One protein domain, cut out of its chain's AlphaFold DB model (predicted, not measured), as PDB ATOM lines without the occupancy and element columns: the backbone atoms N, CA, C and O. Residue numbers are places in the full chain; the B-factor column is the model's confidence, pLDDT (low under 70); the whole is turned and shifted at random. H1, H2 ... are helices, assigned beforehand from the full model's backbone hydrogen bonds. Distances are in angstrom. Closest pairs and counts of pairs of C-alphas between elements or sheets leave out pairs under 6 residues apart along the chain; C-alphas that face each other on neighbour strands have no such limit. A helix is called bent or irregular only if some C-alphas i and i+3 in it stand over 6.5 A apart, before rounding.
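AT A GLANCE: This is residues 32 to 79 of the 236 residues of an uncharacterized protein of Naumovozyma dairenensis (strain ATCC 10597 / BCRC 20456 / CBS 421 / NBRC 0211 / NRRL Y-12639) (UniProt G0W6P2). One long helix, H1, makes nearly the whole length of this domain, and at its last end the backbone turns sharply into a short, poorly formed helix, H2, which makes a corner with it. Residues 32 to 35 form a short hook at the first end of H1, and residues 75 to 79 run on beyond H2 as a tail. The printed part has 48 residues with two named helices, H1 then H2, and no named strand; the class is all helix. The whole is extended, with a radius of gyration of the C-alphas of 16.4 A and spans of 49 by 22 by 10 A.

IN THESE COORDINATES: H1 is residues 36 to 66, from C-alpha 36 at (145.370, 175.936, 127.032) to C-alpha 66 at (139.630, 165.018, 83.071), 45.7 A from first to last C-alpha. H2 is residues 68 to 74, 10.7 A from first to last C-alpha, and ends with C-alpha 74 at (149.057, 167.910, 88.922). H2 is irregular: C-alphas 69 and 72 are 7.1 A apart, against about 5 A in a regular helix.

HOW THE PARTS SIT: Residues 43 to 58 of H1 stand free. H1 touches H2 with its residues 59 to 63 alone, and they only just touch, with 3 pairs of C-alphas within 8 A. The closest C-alphas of the two are those of Cys 63 and Gly 70, 6.0 A apart. The helices run opposite ways at a steep tilt of 51 degrees. In H1 every O i to N i+4 pair is within hydrogen-bond range; in H2 1 of 3 is, beside 1 of 4 O i to N i+3 pairs.

THE WHOLE: The outline is a rod, and the two C-alphas farthest apart, those of Asn 34 and Ser 69, are 49.1 A apart. The printed part has no cut, and the link from H1 to H2 is tight, with 1 residue. The mean pLDDT of the printed part is 77.6; residues 32 to 33 and 66 to 79 are under 70.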
ATOM      1  N   CYS A  32     144.160 166.445 127.023       67.25
ATOM      2  CA  CYS A  32     144.522 167.522 126.100       67.25
ATOM      3  C   CYS A  32     143.521 168.693 126.123       67.25
ATOM      4  O   CYS A  32     143.863 169.818 125.768       67.25
ATOM      5  N   MET A  33     142.277 168.480 126.549       69.00
ATOM      6  CA  MET A  33     141.286 169.556 126.560       69.00
ATOM      7  C   MET A  33     141.421 170.496 127.771       69.00
ATOM      8  O   MET A  33     140.960 171.639 127.709       69.00
ATOM      9  N   ASN A  34     142.091 170.050 128.839       74.44
ATOM     10  CA  ASN A  34     142.265 170.823 130.073       74.44
ATOM     11  C   ASN A  34     143.396 171.861 129.995       74.44
ATOM     12  O   ASN A  34     143.344 172.879 130.687       74.44
ATOM     13  N   ASP A  35     144.372 171.663 129.108       78.94
ATOM     14  CA  ASP A  35     145.499 172.577 128.939       78.94
ATOM     15  C   ASP A  35     145.288 173.544 127.763       78.94
ATOM     16  O   ASP A  35     145.098 173.151 126.608       78.94
ATOM     17  N   LYS A  36     145.408 174.853 128.038       83.31
ATOM     18  CA  LYS A  36     145.370 175.936 127.032       83.31
ATOM     19  C   LYS A  36     146.220 175.663 125.773       83.31
ATOM     20  O   LYS A  36     145.700 175.886 124.679       83.31
ATOM     21  N   PRO A  37     147.485 175.197 125.866       80.75
ATOM     22  CA  PRO A  37     148.296 174.927 124.675       80.75
ATOM     23  C   PRO A  37     147.756 173.773 123.823       80.75
ATOM     24  O   PRO A  37     147.791 173.848 122.595       80.75
ATOM     25  N   CYS A  38     147.212 172.728 124.445       79.75
ATOM     26  CA  CYS A  38     146.762 171.542 123.724       79.75
ATOM     27  C   CYS A  38     145.428 171.797 122.992       79.75
ATOM     28  O   CYS A  38     145.251 171.369 121.848       79.75
ATOM     29  N   LYS A  39     144.571 172.668 123.546       84.38
ATOM     30  CA  LYS A  39     143.384 173.204 122.859       84.38
ATOM     31  C   LYS A  39     143.715 173.942 121.554       84.38
ATOM     32  O   LYS A  39     143.001 173.786 120.564       84.38
ATOM     33  N   ILE A  40     144.789 174.737 121.535       89.69
ATOM     34  CA  ILE A  40     145.200 175.497 120.341       89.69
ATOM     35  C   ILE A  40     145.653 174.536 119.240       89.69
ATOM     36  O   ILE A  40     145.200 174.648 118.101       89.69
ATOM     37  N   ILE A  41     146.498 173.563 119.583       88.69
ATOM     38  CA  ILE A  41     147.029 172.592 118.618       88.69
ATOM     39  C   ILE A  41     145.895 171.751 118.015       88.69
ATOM     40  O   ILE A  41     145.888 171.524 116.807       88.69
ATOM     41  N   ALA A  42     144.904 171.351 118.820       85.88
ATOM     42  CA  ALA A  42     143.753 170.586 118.346       85.88
ATOM     43  C   ALA A  42     142.922 171.350 117.298       85.88
ATOM     44  O   ALA A  42     142.628 170.814 116.228       85.88
ATOM     45  N   ILE A  43     142.587 172.618 117.567       90.00
ATOM     46  CA  ILE A  43     141.816 173.456 116.633       90.00
ATOM     47  C   ILE A  43     142.608 173.680 115.340       90.00
ATOM     48  O   ILE A  43     142.075 173.493 114.248       90.00
ATOM     49  N   VAL A  44     143.896 174.021 115.455       95.00
ATOM     50  CA  VAL A  44     144.764 174.248 114.289       95.00
ATOM     51  C   VAL A  44     144.907 172.974 113.454       95.00
ATOM     52  O   VAL A  44     144.838 173.041 112.228       95.00
ATOM     53  N   GLY A  45     145.036 171.810 114.096       92.56
ATOM     54  CA  GLY A  45     145.104 170.518 113.417       92.56
ATOM     55  C   GLY A  45     143.859 170.226 112.579       92.56
ATOM     56  O   GLY A  45     143.981 169.850 111.414       92.56
ATOM     57  N   ILE A  46     142.665 170.475 113.127       91.75
ATOM     58  CA  ILE A  46     141.400 170.307 112.392       91.75
ATOM     59  C   ILE A  46     141.323 171.293 111.221       91.75
ATOM     60  O   ILE A  46     140.989 170.891 110.108       91.75
ATOM     61  N   CYS A  47     141.683 172.565 111.425       96.56
ATOM     62  CA  CYS A  47     141.693 173.557 110.348       96.56
ATOM     63  C   CYS A  47     142.627 173.149 109.200       96.56
ATOM     64  O   CYS A  47     142.229 173.204 108.037       96.56
ATOM     65  N   LEU A  48     143.845 172.692 109.511       95.31
ATOM     66  CA  LEU A  48     144.791 172.218 108.500       95.31
ATOM     67  C   LEU A  48     144.278 170.968 107.780       95.31
ATOM     68  O   LEU A  48     144.386 170.889 106.557       95.31
ATOM     69  N   ALA A  49     143.660 170.028 108.501       92.75
ATOM     70  CA  ALA A  49     143.055 168.843 107.901       92.75
ATOM     71  C   ALA A  49     141.917 169.201 106.930       92.75
ATOM     72  O   ALA A  49     141.834 168.612 105.855       92.75
ATOM     73  N   VAL A  50     141.083 170.196 107.255       96.88
ATOM     74  CA  VAL A  50     140.007 170.671 106.366       96.88
ATOM     75  C   VAL A  50     140.572 171.375 105.133       96.88
ATOM     76  O   VAL A  50     140.111 171.106 104.026       96.88
ATOM     77  N   VAL A  51     141.588 172.230 105.283       95.94
ATOM     78  CA  VAL A  51     142.233 172.906 104.142       95.94
ATOM     79  C   VAL A  51     142.856 171.883 103.189       95.94
ATOM     80  O   VAL A  51     142.627 171.948 101.982       95.94
ATOM     81  N   VAL A  52     143.592 170.904 103.722       95.44
ATOM     82  CA  VAL A  52     144.192 169.824 102.924       95.44
ATOM     83  C   VAL A  52     143.116 168.919 102.321       95.44
ATOM     84  O   VAL A  52     143.228 168.531 101.161       95.44
ATOM     85  N   GLY A  53     142.051 168.616 103.065       95.00
ATOM     86  CA  GLY A  53     140.923 167.820 102.591       95.00
ATOM     87  C   GLY A  53     140.194 168.482 101.424       95.00
ATOM     88  O   GLY A  53     140.001 167.848 100.393       95.00
ATOM     89  N   LEU A  54     139.859 169.771 101.532       93.44
ATOM     90  CA  LEU A  54     139.257 170.542 100.440       93.44
ATOM     91  C   LEU A  54     140.189 170.639  99.230       93.44
ATOM     92  O   LEU A  54     139.725 170.563  98.093       93.44
ATOM     93  N   TRP A  55     141.497 170.756  99.460       94.12
ATOM     94  CA  TRP A  55     142.491 170.760  98.391       94.12
ATOM     95  C   TRP A  55     142.548 169.413  97.660       94.12
ATOM     96  O   TRP A  55     142.491 169.379  96.431       94.12
ATOM     97  N   LEU A  56     142.567 168.301  98.402       90.94
ATOM     98  CA  LEU A  56     142.524 166.952  97.840       90.94
ATOM     99  C   LEU A  56     141.205 166.666  97.129       90.94
ATOM    100  O   LEU A  56     141.236 166.101  96.045       90.94
ATOM    101  N   ILE A  57     140.063 167.069  97.685       92.44
ATOM    102  CA  ILE A  57     138.752 166.899  97.046       92.44
ATOM    103  C   ILE A  57     138.682 167.729  95.761       92.44
ATOM    104  O   ILE A  57     138.225 167.227  94.739       92.44
ATOM    105  N   GLY A  58     139.177 168.969  95.772       86.38
ATOM    106  CA  GLY A  58     139.258 169.809  94.577       86.38
ATOM    107  C   GLY A  58     140.159 169.203  93.496       86.38
ATOM    108  O   GLY A  58     139.776 169.145  92.325       86.38
ATOM    109  N   ALA A  59     141.323 168.681  93.889       83.06
ATOM    110  CA  ALA A  59     142.228 167.973  92.989       83.06
ATOM    111  C   ALA A  59     141.599 166.677  92.454       83.06
ATOM    112  O   ALA A  59     141.664 166.409  91.257       83.06
ATOM    113  N   LEU A  60     140.927 165.911  93.314       83.75
ATOM    114  CA  LEU A  60     140.282 164.648  92.973       83.75
ATOM    115  C   LEU A  60     139.097 164.864  92.032       83.75
ATOM    116  O   LEU A  60     139.014 164.184  91.020       83.75
ATOM    117  N   LEU A  61     138.239 165.857  92.280       83.75
ATOM    118  CA  LEU A  61     137.138 166.216  91.377       83.75
ATOM    119  C   LEU A  61     137.647 166.673  90.006       83.75
ATOM    120  O   LEU A  61     137.092 166.278  88.980       83.75
ATOM    121  N   THR A  62     138.722 167.464  89.968       77.56
ATOM    122  CA  THR A  62     139.331 167.901  88.702       77.56
ATOM    123  C   THR A  62     139.960 166.718  87.959       77.56
ATOM    124  O   THR A  62     139.773 166.578  86.750       77.56
ATOM    125  N   CYS A  63     140.616 165.809  88.685       72.75
ATOM    126  CA  CYS A  63     141.190 164.580  88.143       72.75
ATOM    127  C   CYS A  63     140.116 163.604  87.638       72.75
ATOM    128  O   CYS A  63     140.281 163.005  86.581       72.75
ATOM    129  N   CYS A  64     138.988 163.458  88.338       75.44
ATOM    130  CA  CYS A  64     137.878 162.609  87.900       75.44
ATOM    131  C   CYS A  64     137.193 163.166  86.646       75.44
ATOM    132  O   CYS A  64     136.732 162.395  85.809       75.44
ATOM    133  N   ARG A  65     137.147 164.495  86.488       75.69
ATOM    134  CA  ARG A  65     136.498 165.154  85.347       75.69
ATOM    135  C   ARG A  65     137.352 165.147  84.071       75.69
ATOM    136  O   ARG A  65     136.794 165.172  82.981       75.69
ATOM    137  N   GLN A  66     138.681 165.103  84.197       65.69
ATOM    138  CA  GLN A  66     139.630 165.018  83.071       65.69
ATOM    139  C   GLN A  66     140.190 163.597  82.850       65.69
ATOM    140  O   GLN A  66     140.841 163.338  81.839       65.69
ATOM    141  N   GLY A  67     139.909 162.660  83.761       66.31
ATOM    142  CA  GLY A  67     140.434 161.296  83.744       66.31
ATOM    143  C   GLY A  67     141.870 161.179  84.277       66.31
ATOM    144  O   GLY A  67     142.559 162.161  84.555       66.31
ATOM    145  N   VAL A  68     142.349 159.934  84.393       57.94
ATOM    146  CA  VAL A  68     143.715 159.572  84.848       57.94
ATOM    147  C   VAL A  68     144.841 160.146  83.976       57.94
ATOM    148  O   VAL A  68     145.997 160.141  84.396       57.94
ATOM    149  N   SER A  69     144.526 160.704  82.805       60.22
ATOM    150  CA  SER A  69     145.488 161.407  81.948       60.22
ATOM    151  C   SER A  69     145.997 162.732  82.539       60.22
ATOM    152  O   SER A  69     147.010 163.231  82.066       60.22
ATOM    153  N   GLY A  70     145.352 163.285  83.577       54.06
ATOM    154  CA  GLY A  70     145.764 164.545  84.218       54.06
ATOM    155  C   GLY A  70     146.762 164.414  85.379       54.06
ATOM    156  O   GLY A  70     147.336 165.413  85.804       54.06
ATOM    157  N   ILE A  71     147.011 163.209  85.912       57.66
ATOM    158  CA  ILE A  71     147.836 163.018  87.130       57.66
ATOM    159  C   ILE A  71     149.288 163.493  86.940       57.66
ATOM    160  O   ILE A  71     149.906 163.991  87.885       57.66
ATOM    161  N   SER A  72     149.823 163.409  85.719       58.72
ATOM    162  CA  SER A  72     151.163 163.911  85.387       58.72
ATOM    163  C   SER A  72     151.257 165.443  85.387       58.72
ATOM    164  O   SER A  72     152.341 165.982  85.616       58.72
ATOM    165  N   GLU A  73     150.147 166.158  85.195       57.16
ATOM    166  CA  GLU A  73     150.115 167.625  85.210       57.16
ATOM    167  C   GLU A  73     149.922 168.194  86.624       57.16
ATOM    168  O   GLU A  73     150.449 169.265  86.924       57.16
ATOM    169  N   PHE A  74     149.265 167.465  87.535       56.06
ATOM    170  CA  PHE A  74     149.057 167.910  88.922       56.06
ATOM    171  C   PHE A  74     150.345 167.933  89.756       56.06
ATOM    172  O   PHE A  74     150.597 168.908  90.464       56.06
ATOM    173  N   ILE A  75     151.207 166.916  89.637       57.41
ATOM    174  CA  ILE A  75     152.518 166.892  90.326       57.41
ATOM    175  C   ILE A  75     153.477 167.945  89.735       57.41
ATOM    176  O   ILE A  75     154.398 168.415  90.401       57.41
ATOM    177  N   CYS A  76     153.221 168.375  88.499       51.62
ATOM    178  CA  CYS A  76     154.009 169.360  87.769       51.62
ATOM    179  C   CYS A  76     153.347 170.755  87.740       51.62
ATOM    180  O   CYS A  76     153.822 171.637  87.024       51.62
ATOM    181  N   TRP A  77     152.283 171.011  88.520       53.25
ATOM    182  CA  TRP A  77     151.599 172.315  88.532       53.25
ATOM    183  C   TRP A  77     152.528 173.448  89.007       53.25
ATOM    184  O   TRP A  77     152.485 174.560  88.477       53.25
ATOM    185  N   CYS A  78     153.463 173.156  89.920       49.75
ATOM    186  CA  CYS A  78     154.514 174.103  90.318       49.75
ATOM    187  C   CYS A  78     155.579 174.340  89.228       49.75
ATOM    188  O   CYS A  78     156.239 175.376  89.234       49.75
ATOM    189  N   CYS A  79     155.730 173.435  88.258       51.41
ATOM    190  CA  CYS A  79     156.713 173.547  87.174       51.41
ATOM    191  C   CYS A  79     156.104 174.097  85.867       51.41
ATOM    192  O   CYS A  79     156.804 174.730  85.074       51.41
TER     193      CYS A  79